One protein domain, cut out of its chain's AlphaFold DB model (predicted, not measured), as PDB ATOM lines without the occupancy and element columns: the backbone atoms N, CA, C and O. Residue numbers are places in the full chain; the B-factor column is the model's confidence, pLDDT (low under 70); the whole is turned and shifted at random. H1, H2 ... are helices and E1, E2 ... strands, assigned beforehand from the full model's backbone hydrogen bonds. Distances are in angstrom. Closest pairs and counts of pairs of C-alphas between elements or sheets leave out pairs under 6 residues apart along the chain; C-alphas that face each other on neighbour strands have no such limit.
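Overview. This is residues 119 to 202 of the 313 residues of an uncharacterized protein of Clostridium sp. CAG:470 (UniProt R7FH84). A small three-stranded sheet, E1 E2 E3, sits in the middle of the model, with H3 packed slantwise over its edge strand E1 and H4 packed on H3 at a steep angle. Toward the other end of the longest axis lie the short H1 and a second, two-stranded hairpin, E4 and E5, while H2 lies on the path from that hairpin to H3. The printed part has 84 residues, with four named helices and five named strands in the order E1 E2 E3 H1 E4 E5 H2 H3 H4. Both sheets are antiparallel, the larger in the order E1 - E2 - E3, and the class is mixed, helices and strands. The whole is compact, with a radius of gyration of the C-alphas of 12.7 A and spans of 36 by 24 by 21 A.

Along the chain. Find C-alpha 119 at (18.626, -4.106, -6.259), where E1 begins and runs to residue 122. E2, residues 125 to 129, is 13.2 A long and E3, residues 135 to 139, is 13.4 A. H1 follows at once with residues 140 to 143. Look next at E4, residues 151 to 153, and E5, residues 159 to 161. H2 holds residues 163 to 168. From C-alpha 177 at (21.127, 7.892, -6.693), H3 runs 14.5 A to residue 186. H4, residues 193 to 201, is 12.3 A long and ends with C-alpha 201 at (18.014, 9.164, 4.921).

Arrangement. Begin with E1, E2 and E3, a meander, each strand the antiparallel neighbour of the one before. In the hairpin of E1 and E2, N 122 and O 125 are 2.8 A apart; in that of E2 and E3, N 126 and O 138 are 2.8 A apart. H3 is on this sheet, over E1, at a height over the sheet of 9.0 A; its closest C-alpha to E1 is that of Tyr 184, 6.7 A from that of Lys 120. H1 is on the opposite face, only just over E2, with 3 of its 4 C-alphas there. H3 and H4 touch at a steep tilt of 59 degrees, opposite ways, the closest C-alphas being those of Ala 183 and Tyr 199, 4.8 A apart. H2 and H3 are close but not clearly touching, with the C-alphas of Tyr 167 and Leu 177 7.6 A apart. In the hairpin of E4 and E5, N 152 and O 160 are 2.8 A apart; the closest C-alphas of E5 and E1 are those of Tyr 161 and Lys 120, 7.3 A apart. In H3 and H4 every O i to N i+4 pair is within hydrogen-bond range; in H2 it is 0 of 2, with 1 of 3 O i to N i+3 pairs, and H1 is too short for an O i to N i+4 pair.

Size, cuts and confidence. The two C-alphas farthest apart, those of Ile 155 and Asn 202, are 37.8 A apart. The printed part has no cut, and no link between its named elements is long. The mean pLDDT of the printed part is 88.7; look for values under 70 at residues 164 to 168, which belong to H2.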
ATOM      1  N   VAL A 119      18.084  -5.462  -6.457       90.94
ATOM      2  CA  VAL A 119      18.626  -4.106  -6.259       90.94
ATOM      3  C   VAL A 119      20.147  -4.057  -6.303       90.94
ATOM      4  O   VAL A 119      20.724  -3.001  -6.549       90.94
ATOM      5  N   LYS A 120      20.814  -5.184  -6.026       89.75
ATOM      6  CA  LYS A 120      22.274  -5.231  -5.939       89.75
ATOM      7  C   LYS A 120      22.818  -6.641  -6.125       89.75
ATOM      8  O   LYS A 120      22.241  -7.621  -5.661       89.75
ATOM      9  N   ARG A 121      24.034  -6.725  -6.665       90.31
ATOM     10  CA  ARG A 121      24.894  -7.912  -6.596       90.31
ATOM     11  C   ARG A 121      26.052  -7.705  -5.607       90.31
ATOM     12  O   ARG A 121      26.721  -6.673  -5.611       90.31
ATOM     13  N   ARG A 122      26.308  -8.690  -4.739       86.19
ATOM     14  CA  ARG A 122      27.448  -8.756  -3.802       86.19
ATOM     15  C   ARG A 122      28.282  -9.996  -4.120       86.19
ATOM     16  O   ARG A 122      27.949 -11.098  -3.691       86.19
ATOM     17  N   LYS A 123      29.383  -9.823  -4.860       85.00
ATOM     18  CA  LYS A 123      30.198 -10.936  -5.390       85.00
ATOM     19  C   LYS A 123      29.322 -11.904  -6.213       85.00
ATOM     20  O   LYS A 123      28.841 -11.526  -7.276       85.00
ATOM     21  N   ASN A 124      29.063 -13.108  -5.701       85.94
ATOM     22  CA  ASN A 124      28.253 -14.149  -6.351       85.94
ATOM     23  C   ASN A 124      26.850 -14.295  -5.736       85.94
ATOM     24  O   ASN A 124      26.195 -15.320  -5.922       85.94
ATOM     25  N   LYS A 125      26.411 -13.294  -4.963       93.62
ATOM     26  CA  LYS A 125      25.088 -13.243  -4.342       93.62
ATOM     27  C   LYS A 125      24.278 -12.060  -4.868       93.62
ATOM     28  O   LYS A 125      24.842 -11.008  -5.170       93.62
ATOM     29  N   TYR A 126      22.968 -12.229  -4.927       94.94
ATOM     30  CA  TYR A 126      21.988 -11.273  -5.422       94.94
ATOM     31  C   TYR A 126      21.106 -10.866  -4.254       94.94
ATOM     32  O   TYR A 126      20.561 -11.724  -3.567       94.94
ATOM     33  N   VAL A 127      21.024  -9.561  -4.025       95.06
ATOM     34  CA  VAL A 127      20.219  -8.936  -2.980       95.06
ATOM     35  C   VAL A 127      18.948  -8.436  -3.650       95.06
ATOM     36  O   VAL A 127      19.013  -7.593  -4.554       95.06
ATOM     37  N   TYR A 128      17.809  -8.981  -3.243       95.19
ATOM     38  CA  TYR A 128      16.516  -8.641  -3.823       95.19
ATOM     39  C   TYR A 128      15.445  -8.598  -2.741       95.19
ATOM     40  O   TYR A 128      15.558  -9.277  -1.726       95.19
ATOM     41  N   PHE A 129      14.412  -7.796  -2.960       94.88
ATOM     42  CA  PHE A 129      13.216  -7.833  -2.126       94.88
ATOM     43  C   PHE A 129      12.313  -8.958  -2.620       94.88
ATOM     44  O   PHE A 129      12.023  -9.009  -3.812       94.88
ATOM     45  N   ASN A 130      11.856  -9.845  -1.742       94.50
ATOM     46  CA  ASN A 130      10.891 -10.888  -2.083       94.50
ATOM     47  C   ASN A 130       9.468 -10.318  -2.260       94.50
ATOM     48  O   ASN A 130       9.237  -9.106  -2.237       94.50
ATOM     49  N   ASP A 131       8.493 -11.197  -2.469       90.75
ATOM     50  CA  ASP A 131       7.076 -10.853  -2.615       90.75
ATOM     51  C   ASP A 131       6.449 -10.253  -1.344       90.75
ATOM     52  O   ASP A 131       5.446  -9.547  -1.430       90.75
ATOM     53  N   LYS A 132       7.068 -10.477  -0.182       92.19
ATOM     54  CA  LYS A 132       6.685  -9.904   1.117       92.19
ATOM     55  C   LYS A 132       7.411  -8.593   1.436       92.19
ATOM     56  O   LYS A 132       7.262  -8.082   2.544       92.19
ATOM     57  N   GLY A 133       8.215  -8.063   0.510       91.62
ATOM     58  CA  GLY A 133       8.960  -6.816   0.704       91.62
ATOM     59  C   GLY A 133      10.133  -6.923   1.685       91.62
ATOM     60  O   GLY A 133      10.568  -5.899   2.208       91.62
ATOM     61  N   LYS A 134      10.645  -8.136   1.931       96.62
ATOM     62  CA  LYS A 134      11.846  -8.383   2.744       96.62
ATOM     63  C   LYS A 134      13.038  -8.752   1.874       96.62
ATOM     64  O   LYS A 134      12.866  -9.390   0.837       96.62
ATOM     65  N   ILE A 135      14.237  -8.387   2.303       97.38
ATOM     66  CA  ILE A 135      15.471  -8.751   1.623       97.38
ATOM     67  C   ILE A 135      15.751 -10.236   1.791       97.38
ATOM     68  O   ILE A 135      15.802 -10.757   2.903       97.38
ATOM     69  N   GLU A 136      16.012 -10.874   0.660       97.31
ATOM     70  CA  GLU A 136      16.618 -12.192   0.576       97.31
ATOM     71  C   GLU A 136      17.915 -12.114  -0.231       97.31
ATOM     72  O   GLU A 136      18.034 -11.366  -1.215       97.31
ATOM     73  N   ILE A 137      18.906 -12.908   0.173       96.44
ATOM     74  CA  ILE A 137      20.219 -12.948  -0.463       96.44
ATOM     75  C   ILE A 137      20.492 -14.348  -1.012       96.44
ATOM     76  O   ILE A 137      20.901 -15.270  -0.306       96.44
ATOM     77  N   LEU A 138      20.368 -14.492  -2.330       96.38
ATOM     78  CA  LEU A 138      20.503 -15.778  -3.018       96.38
ATOM     79  C   LEU A 138      21.765 -15.841  -3.881       96.38
ATOM     80  O   LEU A 138      22.248 -14.832  -4.382       96.38
ATOM     81  N   ASN A 139      22.314 -17.038  -4.083       94.50
ATOM     82  CA  ASN A 139      23.342 -17.267  -5.106       94.50
ATOM     83  C   ASN A 139      22.705 -17.414  -6.506       94.50
ATOM     84  O   ASN A 139      21.480 -17.462  -6.629       94.50
ATOM     85  N   GLN A 140      23.528 -17.519  -7.557       91.50
ATOM     86  CA  GLN A 140      23.047 -17.644  -8.942       91.50
ATOM     87  C   GLN A 140      22.109 -18.853  -9.150       91.50
ATOM     88  O   GLN A 140      21.060 -18.716  -9.775       91.50
ATOM     89  N   ASN A 141      22.439 -20.012  -8.569       90.56
ATOM     90  CA  ASN A 141      21.670 -21.254  -8.730       90.56
ATOM     91  C   ASN A 141      20.274 -21.183  -8.095       90.56
ATOM     92  O   ASN A 141      19.356 -21.876  -8.540       90.56
ATOM     93  N   CYS A 142      20.117 -20.364  -7.053       94.31
ATOM     94  CA  CYS A 142      18.846 -20.158  -6.368       94.31
ATOM     95  C   CYS A 142      18.047 -19.002  -6.985       94.31
ATOM     96  O   CYS A 142      16.870 -19.179  -7.294       94.31
ATOM     97  N   ILE A 143      18.671 -17.837  -7.219       94.56
ATOM     98  CA  ILE A 143      17.972 -16.644  -7.734       94.56
ATOM     99  C   ILE A 143      17.380 -16.894  -9.123       94.56
ATOM    100  O   ILE A 143      16.338 -16.351  -9.481       94.56
ATOM    101  N   ILE A 144      18.003 -17.762  -9.922       92.69
ATOM    102  CA  ILE A 144      17.494 -18.049 -11.254       92.69
ATOM    103  C   ILE A 144      16.136 -18.748 -11.229       92.69
ATOM    104  O   ILE A 144      15.298 -18.483 -12.088       92.69
ATOM    105  N   LYS A 145      15.887 -19.554 -10.196       92.38
ATOM    106  CA  LYS A 145      14.646 -20.310  -9.990       92.38
ATOM    107  C   LYS A 145      13.593 -19.531  -9.202       92.38
ATOM    108  O   LYS A 145      12.477 -20.013  -9.068       92.38
ATOM    109  N   SER A 146      13.937 -18.359  -8.666       93.56
ATOM    110  CA  SER A 146      13.012 -17.552  -7.870       93.56
ATOM    111  C   SER A 146      12.103 -16.680  -8.741       93.56
ATOM    112  O   SER A 146      12.246 -16.609  -9.964       93.56
ATOM    113  N   ASN A 147      11.205 -15.931  -8.109       92.44
ATOM    114  CA  ASN A 147      10.364 -14.953  -8.800       92.44
ATOM    115  C   ASN A 147      11.075 -13.617  -9.065       92.44
ATOM    116  O   ASN A 147      10.445 -12.679  -9.548       92.44
ATOM    117  N   ALA A 148      12.377 -13.529  -8.766       92.69
ATOM    118  CA  ALA A 148      13.148 -12.302  -8.885       92.69
ATOM    119  C   ALA A 148      13.102 -11.711 -10.303       92.69
ATOM    120  O   ALA A 148      13.207 -12.425 -11.298       92.69
ATOM    121  N   ILE A 149      12.979 -10.394 -10.400       90.69
ATOM    122  CA  ILE A 149      13.014  -9.610 -11.633       90.69
ATOM    123  C   ILE A 149      14.243  -8.699 -11.632       90.69
ATOM    124  O   ILE A 149      15.030  -8.689 -10.690       90.69
ATOM    125  N   ASN A 150      14.403  -7.913 -12.699       89.44
ATOM    126  CA  ASN A 150      15.595  -7.096 -12.939       89.44
ATOM    127  C   ASN A 150      16.886  -7.914 -13.127       89.44
ATOM    128  O   ASN A 150      17.981  -7.402 -12.942       89.44
ATOM    129  N   LEU A 151      16.764  -9.178 -13.536       90.94
ATOM    130  CA  LEU A 151      17.897 -10.013 -13.920       90.94
ATOM    131  C   LEU A 151      18.198  -9.860 -15.415       90.94
ATOM    132  O   LEU A 151      17.288  -9.757 -16.244       90.94
ATOM    133  N   ILE A 152      19.482  -9.864 -15.754       88.69
ATOM    134  CA  ILE A 152      20.007  -9.871 -17.117       88.69
ATOM    135  C   ILE A 152      20.878 -11.111 -17.260       88.69
ATOM    136  O   ILE A 152      21.770 -11.334 -16.450       88.69
ATOM    137  N   VAL A 153      20.631 -11.909 -18.292       89.50
ATOM    138  CA  VAL A 153      21.535 -12.998 -18.661       89.50
ATOM    139  C   VAL A 153      22.580 -12.433 -19.609       89.50
ATOM    140  O   VAL A 153      22.233 -11.878 -20.654       89.50
ATOM    141  N   THR A 154      23.846 -12.517 -19.224       87.25
ATOM    142  CA  THR A 154      24.969 -12.142 -20.080       87.25
ATOM    143  C   THR A 154      25.301 -13.280 -21.035       87.25
ATOM    144  O   THR A 154      24.895 -14.424 -20.828       87.25
ATOM    145  N   ILE A 155      26.048 -12.967 -22.095       81.31
ATOM    146  CA  ILE A 155      26.374 -13.945 -23.137       81.31
ATOM    147  C   ILE A 155      27.188 -15.119 -22.588       81.31
ATOM    148  O   ILE A 155      27.003 -16.243 -23.009       81.31
ATOM    149  N   ASP A 156      28.003 -14.909 -21.559       79.50
ATOM    150  CA  ASP A 156      28.745 -15.967 -20.863       79.50
ATOM    151  C   ASP A 156      27.914 -16.698 -19.792       79.50
ATOM    152  O   ASP A 156      28.474 -17.264 -18.856       79.50
ATOM    153  N   GLY A 157      26.579 -16.630 -19.865       80.69
ATOM    154  CA  GLY A 157      25.664 -17.339 -18.971       80.69
ATOM    155  C   GLY A 157      25.694 -16.893 -17.508       80.69
ATOM    156  O   GLY A 157      25.151 -17.577 -16.633       80.69
ATOM    157  N   LYS A 158      26.312 -15.747 -17.206       85.88
ATOM    158  CA  LYS A 158      26.243 -15.144 -15.873       85.88
ATOM    159  C   LYS A 158      24.943 -14.366 -15.722       85.88
ATOM    160  O   LYS A 158      24.388 -13.818 -16.672       85.88
ATOM    161  N   LEU A 159      24.460 -14.300 -14.485       89.06
ATOM    162  CA  LEU A 159      23.375 -13.390 -14.143       89.06
ATOM    163  C   LEU A 159      23.944 -12.051 -13.690       89.06
ATOM    164  O   LEU A 159      24.788 -11.987 -12.795       89.06
ATOM    165  N   ASP A 160      23.440 -10.979 -14.267       88.56
ATOM    166  CA  ASP A 160      23.637  -9.614 -13.809       88.56
ATOM    167  C   ASP A 160      22.287  -8.944 -13.534       88.56
ATOM    168  O   ASP A 160      21.238  -9.592 -13.593       88.56
ATOM    169  N   TYR A 161      22.296  -7.660 -13.200       87.81
ATOM    170  CA  TYR A 161      21.089  -6.868 -13.002       87.81
ATOM    171  C   TYR A 161      21.221  -5.490 -13.656       87.81
ATOM    172  O   TYR A 161      22.324  -5.030 -13.948       87.81
ATOM    173  N   SER A 162      20.095  -4.826 -13.928       82.75
ATOM    174  CA  SER A 162      20.124  -3.476 -14.499       82.75
ATOM    175  C   SER A 162      20.065  -2.424 -13.402       82.75
ATOM    176  O   SER A 162      19.049  -2.301 -12.711       82.75
ATOM    177  N   ASP A 163      21.085  -1.570 -13.329       73.88
ATOM    178  CA  ASP A 163      20.969  -0.291 -12.622       73.88
ATOM    179  C   ASP A 163      19.898   0.601 -13.295       73.88
ATOM    180  O   ASP A 163      19.233   1.386 -12.630       73.88
ATOM    181  N   GLY A 164      19.662   0.438 -14.605       68.06
ATOM    182  CA  GLY A 164      18.762   1.257 -15.430       68.06
ATOM    183  C   GLY A 164      17.293   1.291 -14.989       68.06
ATOM    184  O   GLY A 164      16.611   2.291 -15.201       68.06
ATOM    185  N   TYR A 165      16.787   0.239 -14.340       67.25
ATOM    186  CA  TYR A 165      15.406   0.239 -13.831       67.25
ATOM    187  C   TYR A 165      15.278   0.834 -12.424       67.25
ATOM    188  O   TYR A 165      14.169   1.158 -12.011       67.25
ATOM    189  N   ILE A 166      16.400   1.033 -11.726       66.06
ATOM    190  CA  ILE A 166      16.450   1.643 -10.390       66.06
ATOM    191  C   ILE A 166      16.134   3.149 -10.468       66.06
ATOM    192  O   ILE A 166      15.575   3.718  -9.535       66.06
ATOM    193  N   TYR A 167      16.409   3.787 -11.611       60.97
ATOM    194  CA  TYR A 167      16.164   5.215 -11.853       60.97
ATOM    195  C   TYR A 167      14.681   5.620 -11.793       60.97
ATOM    196  O   TYR A 167      14.377   6.801 -11.653       60.97
ATOM    197  N   ASN A 168      13.757   4.660 -11.874       64.44
ATOM    198  CA  ASN A 168      12.323   4.930 -11.949       64.44
ATOM    199  C   ASN A 168      11.614   4.947 -10.587       64.44
ATOM    200  O   ASN A 168      10.396   4.845 -10.543       64.44
ATOM    201  N   LEU A 169      12.356   5.040  -9.481       71.75
ATOM    202  CA  LEU A 169      11.815   4.923  -8.121       71.75
ATOM    203  C   LEU A 169      11.704   6.271  -7.396       71.75
ATOM    204  O   LEU A 169      11.572   6.325  -6.171       71.75
ATOM    205  N   THR A 170      11.747   7.375  -8.143       72.81
ATOM    206  CA  THR A 170      11.618   8.731  -7.595       72.81
ATOM    207  C   THR A 170      10.274   8.940  -6.899       72.81
ATOM    208  O   THR A 170      10.231   9.599  -5.861       72.81
ATOM    209  N   HIS A 171       9.199   8.306  -7.384       78.50
ATOM    210  CA  HIS A 171       7.876   8.318  -6.745       78.50
ATOM    211  C   HIS A 171       7.867   7.679  -5.350       78.50
ATOM    212  O   HIS A 171       6.985   7.976  -4.552       78.50
ATOM    213  N   MET A 172       8.855   6.837  -5.028       81.06
ATOM    214  CA  MET A 172       9.022   6.244  -3.695       81.06
ATOM    215  C   MET A 172       9.880   7.104  -2.747       81.06
ATOM    216  O   MET A 172      10.159   6.678  -1.625       81.06
ATOM    217  N   GLY A 173      10.299   8.300  -3.177       84.44
ATOM    218  CA  GLY A 173      11.112   9.234  -2.390       84.44
ATOM    219  C   GLY A 173      12.626   9.088  -2.578       84.44
ATOM    220  O   GLY A 173      13.395   9.792  -1.924       84.44
ATOM    221  N   PHE A 174      13.081   8.214  -3.483       87.00
ATOM    222  CA  PHE A 174      14.503   8.030  -3.782       87.00
ATOM    223  C   PHE A 174      14.945   8.943  -4.931       87.00
ATOM    224  O   PHE A 174      14.952   8.554  -6.096       87.00
ATOM    225  N   THR A 175      15.300  10.183  -4.606       86.50
ATOM    226  CA  THR A 175      15.686  11.216  -5.585       86.50
ATOM    227  C   THR A 175      17.194  11.292  -5.849       86.50
ATOM    228  O   THR A 175      17.610  11.726  -6.919       86.50
ATOM    229  N   ASN A 176      18.030  10.849  -4.904       87.88
ATOM    230  CA  ASN A 176      19.488  10.894  -4.979       87.88
ATOM    231  C   ASN A 176      20.077   9.488  -5.155       87.88
ATOM    232  O   ASN A 176      20.131   8.674  -4.233       87.88
ATOM    233  N   LEU A 177      20.596   9.211  -6.347       83.94
ATOM    234  CA  LEU A 177      21.127   7.892  -6.693       83.94
ATOM    235  C   LEU A 177      22.361   7.486  -5.882       83.94
ATOM    236  O   LEU A 177      22.549   6.297  -5.626       83.94
ATOM    237  N   LEU A 178      23.204   8.441  -5.479       86.38
ATOM    238  CA  LEU A 178      24.382   8.140  -4.668       86.38
ATOM    239  C   LEU A 178      23.947   7.596  -3.305       86.38
ATOM    240  O   LEU A 178      24.432   6.547  -2.881       86.38
ATOM    241  N   PHE A 179      22.982   8.258  -2.667       90.31
ATOM    242  CA  PHE A 179      22.474   7.847  -1.357       90.31
ATOM    243  C   PHE A 179      21.745   6.509  -1.455       90.31
ATOM    244  O   PHE A 179      21.913   5.655  -0.590       90.31
ATOM    245  N   LEU A 180      21.021   6.272  -2.551       88.81
ATOM    246  CA  LEU A 180      20.370   4.989  -2.808       88.81
ATOM    247  C   LEU A 180      21.384   3.849  -2.982       88.81
ATOM    248  O   LEU A 180      21.236   2.794  -2.366       88.81
ATOM    249  N   LYS A 181      22.463   4.065  -3.747       86.88
ATOM    250  CA  LYS A 181      23.547   3.077  -3.891       86.88
ATOM    251  C   LYS A 181      24.248   2.796  -2.558       86.88
ATOM    252  O   LYS A 181      24.564   1.638  -2.267       86.88
ATOM    253  N   MET A 182      24.459   3.823  -1.733       88.88
ATOM    254  CA  MET A 182      24.988   3.669  -0.372       88.88
ATOM    255  C   MET A 182      24.018   2.881   0.513       88.88
ATOM    256  O   MET A 182      24.443   1.952   1.199       88.88
ATOM    257  N   ALA A 183      22.719   3.157   0.438       91.94
ATOM    258  CA  ALA A 183      21.695   2.442   1.192       91.94
ATOM    259  C   ALA A 183      21.621   0.954   0.805       91.94
ATOM    260  O   ALA A 183      21.694   0.087   1.674       91.94
ATOM    261  N   TYR A 184      21.634   0.622  -0.494       91.06
ATOM    262  CA  TYR A 184      21.729  -0.771  -0.962       91.06
ATOM    263  C   TYR A 184      22.984  -1.498  -0.467       91.06
ATOM    264  O   TYR A 184      23.032  -2.733  -0.393       91.06
ATOM    265  N   SER A 185      24.044  -0.751  -0.146       89.44
ATOM    266  CA  SER A 185      25.260  -1.323   0.419       89.44
ATOM    267  C   SER A 185      25.130  -1.766   1.870       89.44
ATOM    268  O   SER A 185      25.871  -2.670   2.249       89.44
ATOM    269  N   LYS A 186      24.155  -1.218   2.601       92.44
ATOM    270  CA  LYS A 186      23.867  -1.552   3.997       92.44
ATOM    271  C   LYS A 186      22.854  -2.684   4.162       92.44
ATOM    272  O   LYS A 186      22.886  -3.320   5.195       92.44
ATOM    273  N   LEU A 187      22.038  -2.980   3.143       93.81
ATOM    274  CA  LEU A 187      20.985  -4.004   3.240       93.81
ATOM    275  C   LEU A 187      21.494  -5.384   3.702       93.81
ATOM    276  O   LEU A 187      22.501  -5.879   3.183       93.81
ATOM    277  N   GLU A 188      20.770  -6.037   4.594       95.75
ATOM    278  CA  GLU A 188      21.040  -7.380   5.113       95.75
ATOM    279  C   GLU A 188      19.816  -8.294   4.972       95.75
ATOM    280  O   GLU A 188      18.740  -7.865   4.566       95.75
ATOM    281  N   GLU A 189      20.002  -9.592   5.225       96.81
ATOM    282  CA  GLU A 189      18.916 -10.576   5.147       96.81
ATOM    283  C   GLU A 189      17.771 -10.184   6.097       96.81
ATOM    284  O   GLU A 189      17.994  -9.979   7.288       96.81
ATOM    285  N   GLY A 190      16.544 -10.114   5.580       96.94
ATOM    286  CA  GLY A 190      15.349  -9.778   6.355       96.94
ATOM    287  C   GLY A 190      14.974  -8.292   6.397       96.94
ATOM    288  O   GLY A 190      13.831  -8.013   6.769       96.94
ATOM    289  N   ASP A 191      15.857  -7.381   5.971       97.75
ATOM    290  CA  ASP A 191      15.578  -5.936   5.906       97.75
ATOM    291  C   ASP A 191      14.343  -5.622   5.053       97.75
ATOM    292  O   ASP A 191      14.064  -6.300   4.063       97.75
ATOM    293  N   THR A 192      13.618  -4.559   5.391       96.25
ATOM    294  CA  THR A 192      12.430  -4.111   4.654       96.25
ATOM    295  C   THR A 192      12.682  -2.837   3.842       96.25
ATOM    296  O   THR A 192      13.772  -2.255   3.816       96.25
ATOM    297  N   ILE A 193      11.650  -2.374   3.131       92.31
ATOM    298  CA  ILE A 193      11.685  -1.100   2.400       92.31
ATOM    299  C   ILE A 193      11.847   0.084   3.374       92.31
ATOM    300  O   ILE A 193      12.472   1.089   3.036       92.31
ATOM    301  N   GLU A 194      11.319  -0.020   4.592       94.44
ATOM    302  CA  GLU A 194      11.481   0.975   5.654       94.44
ATOM    303  C   GLU A 194      12.938   1.058   6.118       94.44
ATOM    304  O   GLU A 194      13.461   2.163   6.288       94.44
ATOM    305  N   ASP A 195      13.626  -0.082   6.237       96.50
ATOM    306  CA  ASP A 195      15.063  -0.111   6.524       96.50
ATOM    307  C   ASP A 195      15.859   0.554   5.393       96.50
ATOM    308  O   ASP A 195      16.715   1.405   5.652       96.50
ATOM    309  N   LEU A 196      15.508   0.273   4.131       93.88
ATOM    310  CA  LEU A 196      16.098   0.960   2.978       93.88
ATOM    311  C   LEU A 196      15.910   2.484   3.059       93.88
ATOM    312  O   LEU A 196      16.870   3.228   2.846       93.88
ATOM    313  N   LYS A 197      14.700   2.959   3.385       93.38
ATOM    314  CA  LYS A 197      14.414   4.393   3.575       93.38
ATOM    315  C   LYS A 197      15.247   4.986   4.712       93.38
ATOM    316  O   LYS A 197      15.795   6.078   4.553       93.38
ATOM    317  N   ARG A 198      15.407   4.263   5.826       95.38
ATOM    318  CA  ARG A 198      16.254   4.678   6.957       95.38
ATOM    319  C   ARG A 198      17.721   4.810   6.546       95.38
ATOM    320  O   ARG A 198      18.351   5.810   6.887       95.38
ATOM    321  N   TYR A 199      18.263   3.845   5.802       94.81
ATOM    322  CA  TYR A 199      19.641   3.907   5.301       94.81
ATOM    323  C   TYR A 199      19.844   5.022   4.276       94.81
ATOM    324  O   TYR A 199      20.888   5.667   4.273       94.81
ATOM    325  N   TYR A 200      18.846   5.261   3.428       92.62
ATOM    326  CA  TYR A 200      18.860   6.339   2.448       92.62
ATOM    327  C   TYR A 200      18.860   7.727   3.102       92.62
ATOM    328  O   TYR A 200      19.591   8.609   2.658       92.62
ATOM    329  N   ALA A 201      18.077   7.911   4.170       93.12
ATOM    330  CA  ALA A 201      18.014   9.164   4.921       93.12
ATOM    331  C   ALA A 201      19.289   9.452   5.735       93.12
ATOM    332  O   ALA A 201      19.557  10.606   6.056       93.12
ATOM    333  N   ASN A 202      20.082   8.419   6.043       90.56
ATOM    334  CA  ASN A 202      21.301   8.518   6.850       90.56
ATOM    335  C   ASN A 202      22.530   8.006   6.069       90.56
ATOM    336  O   ASN A 202      23.100   6.956   6.414       90.56
TER     337      ASN A 202